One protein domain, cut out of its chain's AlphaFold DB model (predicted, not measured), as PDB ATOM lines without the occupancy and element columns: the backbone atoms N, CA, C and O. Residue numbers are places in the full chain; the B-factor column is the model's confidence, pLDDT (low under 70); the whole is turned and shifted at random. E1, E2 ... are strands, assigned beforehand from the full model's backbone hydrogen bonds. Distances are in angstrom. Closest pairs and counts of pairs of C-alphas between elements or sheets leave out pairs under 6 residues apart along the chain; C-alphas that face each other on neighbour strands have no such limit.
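Overview. This is residues 314 to 397 of the 399 residues of the protein "Rhomboid domain-containing protein" of halophilic archaeon J07HX64 (UniProt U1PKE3). Two sheets of four strands each, both strongly twisted, lie face to face as a sandwich, with their strands crossed at 25 degrees. The printed part winds first through one sheet, E1 to E4, and then through the other, E5 to E8, changing over once, and the edge strand E1 comes near the edge strand E8 on one side while E4 comes near E5 on the other. The 84 printed residues hold no named helix and eight named strands, E1 to E8 in order, and both sheets, E1 - E2 - E3 - E4 and E5 - E6 - E7 - E8, are antiparallel; the class is all strand. The whole is compact, with a radius of gyration of the C-alphas of 12.2 A and spans of 36 by 28 by 21 A.

Arrangement. One sheet is a meander, each strand the antiparallel neighbour of the one before, of E5, residues 355 to 359, E6, residues 368 to 376, E7, residues 379 to 386, and E8, residues 389 to 396. Hairpin E5 and E6 has N 356 and O 371 at 2.8 A. Hairpin E6 and E7 has N 374 and O 381 at 2.8 A, and hairpin E7 and E8 has N 386 and O 389 at 2.9 A. The other sheet is a meander of E1, residues 314 to 320, E2, residues 323 to 329, E3, residues 334 to 339, and E4, residues 344 to 348. Within hydrogen-bond range are N 316 and O 325 of E1 and E2, 3.1 A, N 326 and O 337 of E2 and E3, 2.9 A, and N 338 and O 345 of E3 and E4, 2.8 A. The facing parts of the two sheets are 10.0 A centre to centre, and their best planes are 3 degrees apart. The closest C-alphas of E1 and E8 are those of Thr 316 and Ile 393, 6.5 A apart; for E4 and E5 they are those of Val 347 and Val 358, 7.7 A. E3 and E7 are apart.

Along the chain. E6, the longest strand by residues, measures 24.5 A from C-alpha 368 at (115.558, 104.909, 177.571) to C-alpha 376. E7 measures 22.6 A, E8 21.4 A, E2 18.9 A, E3 16.3 A and E1 15.8 A, while E4 and E5 each measure 13.7 A. E1 begins with C-alpha 314 at (115.451, 94.891, 156.966), and E8 ends with C-alpha 396 at (101.980, 95.680, 159.558).

Size, cuts and confidence. The two C-alphas farthest apart are those of Asn 342 and Asp 377, 38.8 A. The printed part has no cut. No link is long; E4 to E5 and E5 to E6 are short links, and the other links are tight. The mean pLDDT of the printed part is 91.7, and no printed residue is under 70.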
ATOM      1  N   LYS A 314     115.505  93.609 157.686       97.56
ATOM      2  CA  LYS A 314     115.451  94.891 156.966       97.56
ATOM      3  C   LYS A 314     115.735  96.052 157.904       97.56
ATOM      4  O   LYS A 314     115.160  96.179 158.983       97.56
ATOM      5  N   ARG A 315     116.683  96.885 157.484       96.19
ATOM      6  CA  ARG A 315     117.083  98.105 158.185       96.19
ATOM      7  C   ARG A 315     116.204  99.258 157.718       96.19
ATOM      8  O   ARG A 315     115.978  99.386 156.518       96.19
ATOM      9  N   THR A 316     115.756 100.074 158.662       95.38
ATOM     10  CA  THR A 316     115.051 101.330 158.376       95.38
ATOM     11  C   THR A 316     116.063 102.418 158.015       95.38
ATOM     12  O   THR A 316     117.204 102.396 158.485       95.38
ATOM     13  N   ASP A 317     115.648 103.388 157.205       91.00
ATOM     14  CA  ASP A 317     116.480 104.560 156.898       91.00
ATOM     15  C   ASP A 317     116.624 105.515 158.095       91.00
ATOM     16  O   ASP A 317     117.522 106.361 158.133       91.00
ATOM     17  N   ALA A 318     115.749 105.381 159.092       89.06
ATOM     18  CA  ALA A 318     115.761 106.207 160.280       89.06
ATOM     19  C   ALA A 318     116.844 105.775 161.279       89.06
ATOM     20  O   ALA A 318     117.162 104.596 161.463       89.06
ATOM     21  N   ARG A 319     117.365 106.770 161.997       92.19
ATOM     22  CA  ARG A 319     118.210 106.583 163.175       92.19
ATOM     23  C   ARG A 319     117.598 107.316 164.350       92.19
ATOM     24  O   ARG A 319     117.210 108.474 164.211       92.19
ATOM     25  N   VAL A 320     117.568 106.662 165.504       92.25
ATOM     26  CA  VAL A 320     117.055 107.242 166.752       92.25
ATOM     27  C   VAL A 320     118.132 107.101 167.816       92.25
ATOM     28  O   VAL A 320     118.753 106.046 167.923       92.25
ATOM     29  N   ALA A 321     118.415 108.184 168.544       90.75
ATOM     30  CA  ALA A 321     119.461 108.227 169.571       90.75
ATOM     31  C   ALA A 321     120.831 107.679 169.100       90.75
ATOM     32  O   ALA A 321     121.524 107.005 169.848       90.75
ATOM     33  N   GLY A 322     121.211 107.906 167.835       90.06
ATOM     34  CA  GLY A 322     122.473 107.408 167.261       90.06
ATOM     35  C   GLY A 322     122.462 105.942 166.799       90.06
ATOM     36  O   GLY A 322     123.412 105.512 166.145       90.06
ATOM     37  N   HIS A 323     121.379 105.204 167.041       93.69
ATOM     38  CA  HIS A 323     121.261 103.788 166.711       93.69
ATOM     39  C   HIS A 323     120.585 103.576 165.352       93.69
ATOM     40  O   HIS A 323     119.582 104.210 165.018       93.69
ATOM     41  N   ASN A 324     121.120 102.640 164.569       94.88
ATOM     42  CA  ASN A 324     120.419 102.062 163.427       94.88
ATOM     43  C   ASN A 324     119.391 101.055 163.927       94.88
ATOM     44  O   ASN A 324     119.701 100.228 164.786       94.88
ATOM     45  N   LEU A 325     118.213 101.078 163.319       96.06
ATOM     46  CA  LEU A 325     117.108 100.198 163.662       96.06
ATOM     47  C   LEU A 325     116.955  99.139 162.567       96.06
ATOM     48  O   LEU A 325     117.048  99.424 161.374       96.06
ATOM     49  N   THR A 326     116.814  97.874 162.939       97.25
ATOM     50  CA  THR A 326     116.645  96.769 161.986       97.25
ATOM     51  C   THR A 326     115.573  95.832 162.500       97.25
ATOM     52  O   THR A 326     115.702  95.304 163.601       97.25
ATOM     53  N   VAL A 327     114.522  95.621 161.713       97.44
ATOM     54  CA  VAL A 327     113.485  94.636 162.024       97.44
ATOM     55  C   VAL A 327     114.011  93.265 161.606       97.44
ATOM     56  O   VAL A 327     114.571  93.101 160.521       97.44
ATOM     57  N   VAL A 328     113.899  92.290 162.504       97.62
ATOM     58  CA  VAL A 328     114.456  90.943 162.362       97.62
ATOM     59  C   VAL A 328     113.330  89.936 162.617       97.62
ATOM     60  O   VAL A 328     112.728  89.998 163.692       97.62
ATOM     61  N   PRO A 329     113.034  89.014 161.685       96.25
ATOM     62  CA  PRO A 329     112.114  87.919 161.969       96.25
ATOM     63  C   PRO A 329     112.720  86.970 163.005       96.25
ATOM     64  O   PRO A 329     113.937  86.780 163.059       96.25
ATOM     65  N   ALA A 330     111.875  86.396 163.854       92.00
ATOM     66  CA  ALA A 330     112.278  85.455 164.890       92.00
ATOM     67  C   ALA A 330     111.373  84.215 164.889       92.00
ATOM     68  O   ALA A 330     110.386  84.151 164.155       92.00
ATOM     69  N   ALA A 331     111.729  83.223 165.714       84.69
ATOM     70  CA  ALA A 331     110.905  82.029 165.926       84.69
ATOM     71  C   ALA A 331     109.498  82.388 166.438       84.69
ATOM     72  O   ALA A 331     108.507  81.778 166.056       84.69
ATOM     73  N   GLU A 332     109.428  83.425 167.275       84.94
ATOM     74  CA  GLU A 332     108.189  83.999 167.786       84.94
ATOM     75  C   GLU A 332     108.157  85.488 167.421       84.94
ATOM     76  O   GLU A 332     108.905  86.297 167.979       84.94
ATOM     77  N   GLY A 333     107.320  85.838 166.442       90.06
ATOM     78  CA  GLY A 333     107.114  87.210 165.982       90.06
ATOM     79  C   GLY A 333     108.379  87.874 165.430       90.06
ATOM     80  O   GLY A 333     109.113  87.314 164.612       90.06
ATOM     81  N   PHE A 334     108.629  89.105 165.877       96.31
ATOM     82  CA  PHE A 334     109.688  89.964 165.355       96.31
ATOM     83  C   PHE A 334     110.495  90.602 166.475       96.31
ATOM     84  O   PHE A 334     110.028  90.786 167.599       96.31
ATOM     85  N   ARG A 335     111.729  90.987 166.155       96.88
ATOM     86  CA  ARG A 335     112.594  91.757 167.045       96.88
ATOM     87  C   ARG A 335     113.074  93.022 166.362       96.88
ATOM     88  O   ARG A 335     113.402  93.011 165.179       96.88
ATOM     89  N   LEU A 336     113.194  94.092 167.133       96.81
ATOM     90  CA  LEU A 336     113.904  95.294 166.738       96.81
ATOM     91  C   LEU A 336     115.344  95.196 167.240       96.81
ATOM     92  O   LEU A 336     115.595  95.050 168.436       96.81
ATOM     93  N   ARG A 337     116.300  95.223 166.315       96.56
ATOM     94  CA  ARG A 337     117.733  95.264 166.603       96.56
ATOM     95  C   ARG A 337     118.223  96.703 166.511       96.56
ATOM     96  O   ARG A 337     118.034  97.347 165.480       96.56
ATOM     97  N   LEU A 338     118.874  97.162 167.570       95.25
ATOM     98  CA  LEU A 338     119.471  98.483 167.697       95.25
ATOM     99  C   LEU A 338     120.991  98.345 167.623       95.25
ATOM    100  O   LEU A 338     121.556  97.461 168.261       95.25
ATOM    101  N   SER A 339     121.658  99.178 166.825       93.88
ATOM    102  CA  SER A 339     123.123  99.166 166.741       93.88
ATOM    103  C   SER A 339     123.709 100.546 166.464       93.88
ATOM    104  O   SER A 339     123.332 101.206 165.491       93.88
ATOM    105  N   ASP A 340     124.679 100.944 167.280       88.94
ATOM    106  CA  ASP A 340     125.447 102.196 167.194       88.94
ATOM    107  C   ASP A 340     126.839 102.011 166.538       88.94
ATOM    108  O   ASP A 340     127.596 102.966 166.376       88.94
ATOM    109  N   GLY A 341     127.169 100.781 166.120       82.12
ATOM    110  CA  GLY A 341     128.464 100.392 165.548       82.12
ATOM    111  C   GLY A 341     129.441  99.746 166.538       82.12
ATOM    112  O   GLY A 341     130.385  99.098 166.093       82.12
ATOM    113  N   ASN A 342     129.195  99.857 167.843       80.88
ATOM    114  CA  ASN A 342     130.026  99.291 168.908       80.88
ATOM    115  C   ASN A 342     129.254  98.252 169.738       80.88
ATOM    116  O   ASN A 342     129.815  97.245 170.168       80.88
ATOM    117  N   THR A 343     127.953  98.476 169.912       82.75
ATOM    118  CA  THR A 343     127.014  97.618 170.623       82.75
ATOM    119  C   THR A 343     125.876  97.177 169.702       82.75
ATOM    120  O   THR A 343     125.615  97.729 168.621       82.75
ATOM    121  N   THR A 344     125.238  96.069 170.070       91.38
ATOM    122  CA  THR A 344     124.029  95.589 169.408       91.38
ATOM    123  C   THR A 344     123.093  95.045 170.459       91.38
ATOM    124  O   THR A 344     123.422  94.083 171.149       91.38
ATOM    125  N   GLU A 345     121.910  95.631 170.527       91.62
ATOM    126  CA  GLU A 345     120.834  95.171 171.384       91.62
ATOM    127  C   GLU A 345     119.667  94.684 170.531       91.62
ATOM    128  O   GLU A 345     119.484  95.101 169.386       91.62
ATOM    129  N   SER A 346     118.886  93.744 171.051       92.94
ATOM    130  CA  SER A 346     117.721  93.231 170.347       92.94
ATOM    131  C   SER A 346     116.567  93.043 171.303       92.94
ATOM    132  O   SER A 346     116.705  92.376 172.325       92.94
ATOM    133  N   VAL A 347     115.408  93.568 170.927       94.62
ATOM    134  CA  VAL A 347     114.221  93.656 171.776       94.62
ATOM    135  C   VAL A 347     113.043  93.108 170.985       94.62
ATOM    136  O   VAL A 347     112.960  93.331 169.781       94.62
ATOM    137  N   ALA A 348     112.158  92.340 171.618       95.31
ATOM    138  CA  ALA A 348     110.965  91.846 170.930       95.31
ATOM    139  C   ALA A 348     110.057  93.021 170.542       95.31
ATOM    140  O   ALA A 348     109.874  93.943 171.340       95.31
ATOM    141  N   VAL A 349     109.499  92.974 169.334       94.88
ATOM    142  CA  VAL A 349     108.452  93.906 168.911       94.88
ATOM    143  C   VAL A 349     107.236  93.674 169.822       94.88
ATOM    144  O   VAL A 349     106.813  92.523 169.954       94.88
ATOM    145  N   PRO A 350     106.718  94.707 170.511       93.75
ATOM    146  CA  PRO A 350     105.563  94.562 171.398       93.75
ATOM    147  C   PRO A 350     104.303  94.125 170.638       93.75
ATOM    148  O   PRO A 350     104.175  94.406 169.443       93.75
ATOM    149  N   ALA A 351     103.349  93.488 171.325       90.81
ATOM    150  CA  ALA A 351     102.039  93.233 170.731       90.81
ATOM    151  C   ALA A 351     101.261  94.550 170.525       90.81
ATOM    152  O   ALA A 351     101.679  95.616 170.979       90.81
ATOM    153  N   ALA A 352     100.129  94.490 169.818       89.31
ATOM    154  CA  ALA A 352      99.303  95.668 169.559       89.31
ATOM    155  C   ALA A 352      98.917  96.390 170.862       89.31
ATOM    156  O   ALA A 352      98.416  95.774 171.800       89.31
ATOM    157  N   ASN A 353      99.131  97.706 170.889       89.75
ATOM    158  CA  ASN A 353      98.914  98.589 172.036       89.75
ATOM    159  C   ASN A 353      99.798  98.296 173.264       89.75
ATOM    160  O   ASN A 353      99.507  98.781 174.360       89.75
ATOM    161  N   GLU A 354     100.898  97.560 173.088       93.06
ATOM    162  CA  GLU A 354     101.922  97.359 174.112       93.06
ATOM    163  C   GLU A 354     103.173  98.207 173.856       93.06
ATOM    164  O   GLU A 354     103.502  98.581 172.727       93.06
ATOM    165  N   THR A 355     103.916  98.450 174.935       94.19
ATOM    166  CA  THR A 355     105.145  99.243 174.942       94.19
ATOM    167  C   THR A 355     106.267  98.474 175.633       94.19
ATOM    168  O   THR A 355     106.037  97.773 176.619       94.19
ATOM    169  N   ARG A 356     107.501  98.636 175.153       95.50
ATOM    170  CA  ARG A 356     108.723  98.173 175.818       95.50
ATOM    171  C   ARG A 356     109.766  99.279 175.867       95.50
ATOM    172  O   ARG A 356     109.871 100.066 174.934       95.50
ATOM    173  N   THR A 357     110.551  99.307 176.935       93.62
ATOM    174  CA  THR A 357     111.634 100.274 177.136       93.62
ATOM    175  C   THR A 357     112.984  99.578 177.155       93.62
ATOM    176  O   THR A 357     113.086  98.423 177.575       93.62
ATOM    177  N   VAL A 358     114.004 100.281 176.677       93.19
ATOM    178  CA  VAL A 358     115.340  99.740 176.433       93.19
ATOM    179  C   VAL A 358     116.363 100.798 176.805       93.19
ATOM    180  O   VAL A 358     116.313 101.909 176.273       93.19
ATOM    181  N   ASP A 359     117.277 100.468 177.709       91.06
ATOM    182  CA  ASP A 359     118.343 101.384 178.104       91.06
ATOM    183  C   ASP A 359     119.434 101.374 177.034       91.06
ATOM    184  O   ASP A 359     120.053 100.343 176.784       91.06
ATOM    185  N   VAL A 360     119.682 102.524 176.406       87.38
ATOM    186  CA  VAL A 360     120.711 102.665 175.369       87.38
ATOM    187  C   VAL A 360     121.673 103.802 175.683       87.38
ATOM    188  O   VAL A 360     121.305 104.789 176.326       87.38
ATOM    189  N   ASP A 361     122.895 103.706 175.161       86.50
ATOM    190  CA  ASP A 361     123.875 104.792 175.211       86.50
ATOM    191  C   ASP A 361     123.495 105.886 174.198       86.50
ATOM    192  O   ASP A 361     123.978 105.947 173.066       86.50
ATOM    193  N   GLY A 362     122.546 106.732 174.599       84.06
ATOM    194  CA  GLY A 362     122.028 107.835 173.796       84.06
ATOM    195  C   GLY A 362     122.671 109.197 174.105       84.06
ATOM    196  O   GLY A 362     123.430 109.348 175.064       84.06
ATOM    197  N   PRO A 363     122.340 110.240 173.317       86.69
ATOM    198  CA  PRO A 363     122.804 111.611 173.558       86.69
ATOM    199  C   PRO A 363     122.384 112.198 174.915       86.69
ATOM    200  O   PRO A 363     123.045 113.110 175.413       86.69
ATOM    201  N   ILE A 364     121.281 111.709 175.491       87.62
ATOM    202  CA  ILE A 364     120.761 112.099 176.803       87.62
ATOM    203  C   ILE A 364     121.021 110.935 177.775       87.62
ATOM    204  O   ILE A 364     120.420 109.870 177.619       87.62
ATOM    205  N   PRO A 365     121.922 111.104 178.763       86.06
ATOM    206  CA  PRO A 365     122.273 110.037 179.695       86.06
ATOM    207  C   PRO A 365     121.081 109.566 180.535       86.06
ATOM    208  O   PRO A 365     120.416 110.381 181.174       86.06
ATOM    209  N   GLY A 366     120.868 108.249 180.589       85.62
ATOM    210  CA  GLY A 366     119.816 107.620 181.397       85.62
ATOM    211  C   GLY A 366     118.408 107.693 180.801       85.62
ATOM    212  O   GLY A 366     117.471 107.229 181.444       85.62
ATOM    213  N   GLU A 367     118.255 108.254 179.600       91.81
ATOM    214  CA  GLU A 367     116.985 108.258 178.878       91.81
ATOM    215  C   GLU A 367     116.830 106.948 178.078       91.81
ATOM    216  O   GLU A 367     117.669 106.672 177.213       91.81
ATOM    217  N   PRO A 368     115.782 106.141 178.317       93.25
ATOM    218  CA  PRO A 368     115.558 104.909 177.571       93.25
ATOM    219  C   PRO A 368     114.907 105.169 176.204       93.25
ATOM    220  O   PRO A 368     114.156 106.127 176.009       93.25
ATOM    221  N   LEU A 369     115.123 104.254 175.257       93.94
ATOM    222  CA  LEU A 369     114.303 104.158 174.052       93.94
ATOM    223  C   LEU A 369     112.990 103.451 174.367       93.94
ATOM    224  O   LEU A 369     112.976 102.386 174.984       93.94
ATOM    225  N   THR A 370     111.891 104.017 173.880       95.75
ATOM    226  CA  THR A 370     110.558 103.433 174.009       95.75
ATOM    227  C   THR A 370     110.119 102.880 172.659       95.75
ATOM    228  O   THR A 370     110.105 103.589 171.661       95.75
ATOM    229  N   ILE A 371     109.779 101.596 172.611       96.06
ATOM    230  CA  ILE A 371     109.294 100.891 171.423       96.06
ATOM    231  C   ILE A 371     107.825 100.575 171.663       96.06
ATOM    232  O   ILE A 371     107.492  99.953 172.673       96.06
ATOM    233  N   ARG A 372     106.949 100.970 170.743       95.50
ATOM    234  CA  ARG A 372     105.506 100.765 170.867       95.50
ATOM    235  C   ARG A 372     104.921 100.245 169.569       95.50
ATOM    236  O   ARG A 372     105.315 100.690 168.495       95.50
ATOM    237  N   THR A 373     103.956  99.344 169.689       95.12
ATOM    238  CA  THR A 373     103.091  98.972 168.572       95.12
ATOM    239  C   THR A 373     101.736  99.625 168.790       95.12
ATOM    240  O   THR A 373     101.090  99.400 169.809       95.12
ATOM    241  N   GLU A 374     101.308 100.454 167.853       93.50
ATOM    242  CA  GLU A 374     100.052 101.199 167.916       93.50
ATOM    243  C   GLU A 374      99.078 100.649 166.895       93.50
ATOM    244  O   GLU A 374      99.480 100.368 165.774       93.50
ATOM    245  N   ASP A 375      97.810 100.538 167.266       89.56
ATOM    246  CA  ASP A 375      96.728 100.207 166.346       89.56
ATOM    247  C   ASP A 375      95.884 101.465 166.109       89.56
ATOM    248  O   ASP A 375      95.339 102.046 167.056       89.56
ATOM    249  N   HIS A 376      95.832 101.926 164.860       83.25
ATOM    250  CA  HIS A 376      95.004 103.056 164.454       83.25
ATOM    251  C   HIS A 376      94.172 102.664 163.238       83.25
ATOM    252  O   HIS A 376      94.727 102.288 162.210       83.25
ATOM    253  N   ASP A 377      92.847 102.758 163.358       80.12
ATOM    254  CA  ASP A 377      91.892 102.399 162.302       80.12
ATOM    255  C   ASP A 377      92.107 100.990 161.707       80.12
ATOM    256  O   ASP A 377      91.816 100.750 160.535       80.12
ATOM    257  N   GLY A 378      92.587 100.041 162.525       78.12
ATOM    258  CA  GLY A 378      92.849  98.665 162.108       78.12
ATOM    259  C   GLY A 378      94.165  98.482 161.355       78.12
ATOM    260  O   GLY A 378      94.333  97.457 160.714       78.12
ATOM    261  N   THR A 379      95.069  99.467 161.394       84.25
ATOM    262  CA  THR A 379      96.445  99.344 160.903       84.25
ATOM    263  C   THR A 379      97.419  99.419 162.070       84.25
ATOM    264  O   THR A 379      97.527 100.444 162.756       84.25
ATOM    265  N   ARG A 380      98.178  98.342 162.278       91.38
ATOM    266  CA  ARG A 380      99.255  98.306 163.272       91.38
ATOM    267  C   ARG A 380     100.525  98.990 162.760       91.38
ATOM    268  O   ARG A 380     101.025  98.686 161.680       91.38
ATOM    269  N   SER A 381     101.107  99.869 163.573       94.06
ATOM    270  CA  SER A 381     102.361 100.575 163.289       94.06
ATOM    271  C   SER A 381     103.364 100.416 164.432       94.06
ATOM    272  O   SER A 381     103.026 100.542 165.608       94.06
ATOM    273  N   LEU A 382     104.615 100.124 164.086       95.62
ATOM    274  CA  LEU A 382     105.739 100.055 165.008       95.62
ATOM    275  C   LEU A 382     106.411 101.422 165.064       95.62
ATOM    276  O   LEU A 382     106.890 101.934 164.051       95.62
ATOM    277  N   VAL A 383     106.487 101.991 166.259       95.75
ATOM    278  CA  VAL A 383     107.014 103.330 166.509       95.75
ATOM    279  C   VAL A 383     108.104 103.263 167.571       95.75
ATOM    280  O   VAL A 383     108.024 102.485 168.523       95.75
ATOM    281  N   VAL A 384     109.140 104.083 167.396       96.50
ATOM    282  CA  VAL A 384     110.210 104.263 168.379       96.50
ATOM    283  C   VAL A 384     110.260 105.716 168.821       96.50
ATOM    284  O   VAL A 384     110.238 106.634 167.999       96.50
ATOM    285  N   GLU A 385     110.346 105.908 170.130       95.12
ATOM    286  CA  GLU A 385     110.353 107.198 170.801       95.12
ATOM    287  C   GLU A 385     111.627 107.373 171.635       95.12
ATOM    288  O   GLU A 385     112.104 106.437 172.283       95.12
ATOM    289  N   TYR A 386     112.178 108.585 171.599       93.94
ATOM    290  CA  TYR A 386     113.312 109.020 172.409       93.94
ATOM    291  C   TYR A 386     113.122 110.485 172.800       93.94
ATOM    292  O   TYR A 386     113.138 111.361 171.925       93.94
ATOM    293  N   SER A 387     112.931 110.751 174.093       90.88
ATOM    294  CA  SER A 387     112.492 112.059 174.597       90.88
ATOM    295  C   SER A 387     111.276 112.575 173.806       90.88
ATOM    296  O   SER A 387     110.285 111.863 173.694       90.88
ATOM    297  N   ASP A 388     111.346 113.761 173.194       88.12
ATOM    298  CA  ASP A 388     110.237 114.328 172.408       88.12
ATOM    299  C   ASP A 388     110.197 113.846 170.941       88.12
ATOM    300  O   ASP A 388     109.365 114.293 170.149       88.12
ATOM    301  N   THR A 389     111.120 112.966 170.531       89.31
ATOM    302  CA  THR A 389     111.203 112.476 169.147       89.31
ATOM    303  C   THR A 389     110.428 111.177 168.994       89.31
ATOM    304  O   THR A 389     110.728 110.200 169.669       89.31
ATOM    305  N   ARG A 390     109.498 111.142 168.036       93.62
ATOM    306  CA  ARG A 390     108.693 109.968 167.683       93.62
ATOM    307  C   ARG A 390     108.900 109.617 166.216       93.62
ATOM    308  O   ARG A 390     108.704 110.472 165.353       93.62
ATOM    309  N   VAL A 391     109.295 108.376 165.929       94.12
ATOM    310  CA  VAL A 391     109.657 107.938 164.573       94.12
ATOM    311  C   VAL A 391     108.933 106.642 164.198       94.12
ATOM    312  O   VAL A 391     109.121 105.633 164.882       94.12
ATOM    313  N   PRO A 392     108.137 106.627 163.111       93.62
ATOM    314  CA  PRO A 392     107.565 105.395 162.585       93.62
ATOM    315  C   PRO A 392     108.665 104.521 161.978       93.62
ATOM    316  O   PRO A 392     109.520 104.995 161.228       93.62
ATOM    317  N   ILE A 393     108.644 103.238 162.319       95.88
ATOM    318  CA  ILE A 393     109.658 102.255 161.934       95.88
ATOM    319  C   ILE A 393     109.128 101.273 160.901       95.88
ATOM    320  O   ILE A 393     109.841 100.959 159.944       95.88
ATOM    321  N   ALA A 394     107.905 100.784 161.086       95.19
ATOM    322  CA  ALA A 394     107.264  99.867 160.156       95.19
ATOM    323  C   ALA A 394     105.740  99.873 160.320       95.19
ATOM    324  O   ALA A 394     105.236 100.243 161.378       95.19
ATOM    325  N   GLU A 395     105.026  99.412 159.301       94.00
ATOM    326  CA  GLU A 395     103.574  99.173 159.316       94.00
ATOM    327  C   GLU A 395     103.311  97.680 159.087       94.00
ATOM    328  O   GLU A 395     104.070  97.036 158.365       94.00
ATOM    329  N   ALA A 396     102.303  97.095 159.731       90.75
ATOM    330  CA  ALA A 396     101.980  95.680 159.558       90.75
ATOM    331  C   ALA A 396     101.456  95.395 158.138       90.75
ATOM    332  O   ALA A 396     100.780  96.223 157.531       90.75
ATOM    333  N   GLU A 397     101.783  94.224 157.587       86.19
ATOM    334  CA  GLU A 397     101.264  93.788 156.287       86.19
ATOM    335  C   GLU A 397      99.834  93.230 156.406       86.19
ATOM    336  O   GLU A 397      99.564  92.406 157.276       86.19
TER     337      GLU A 397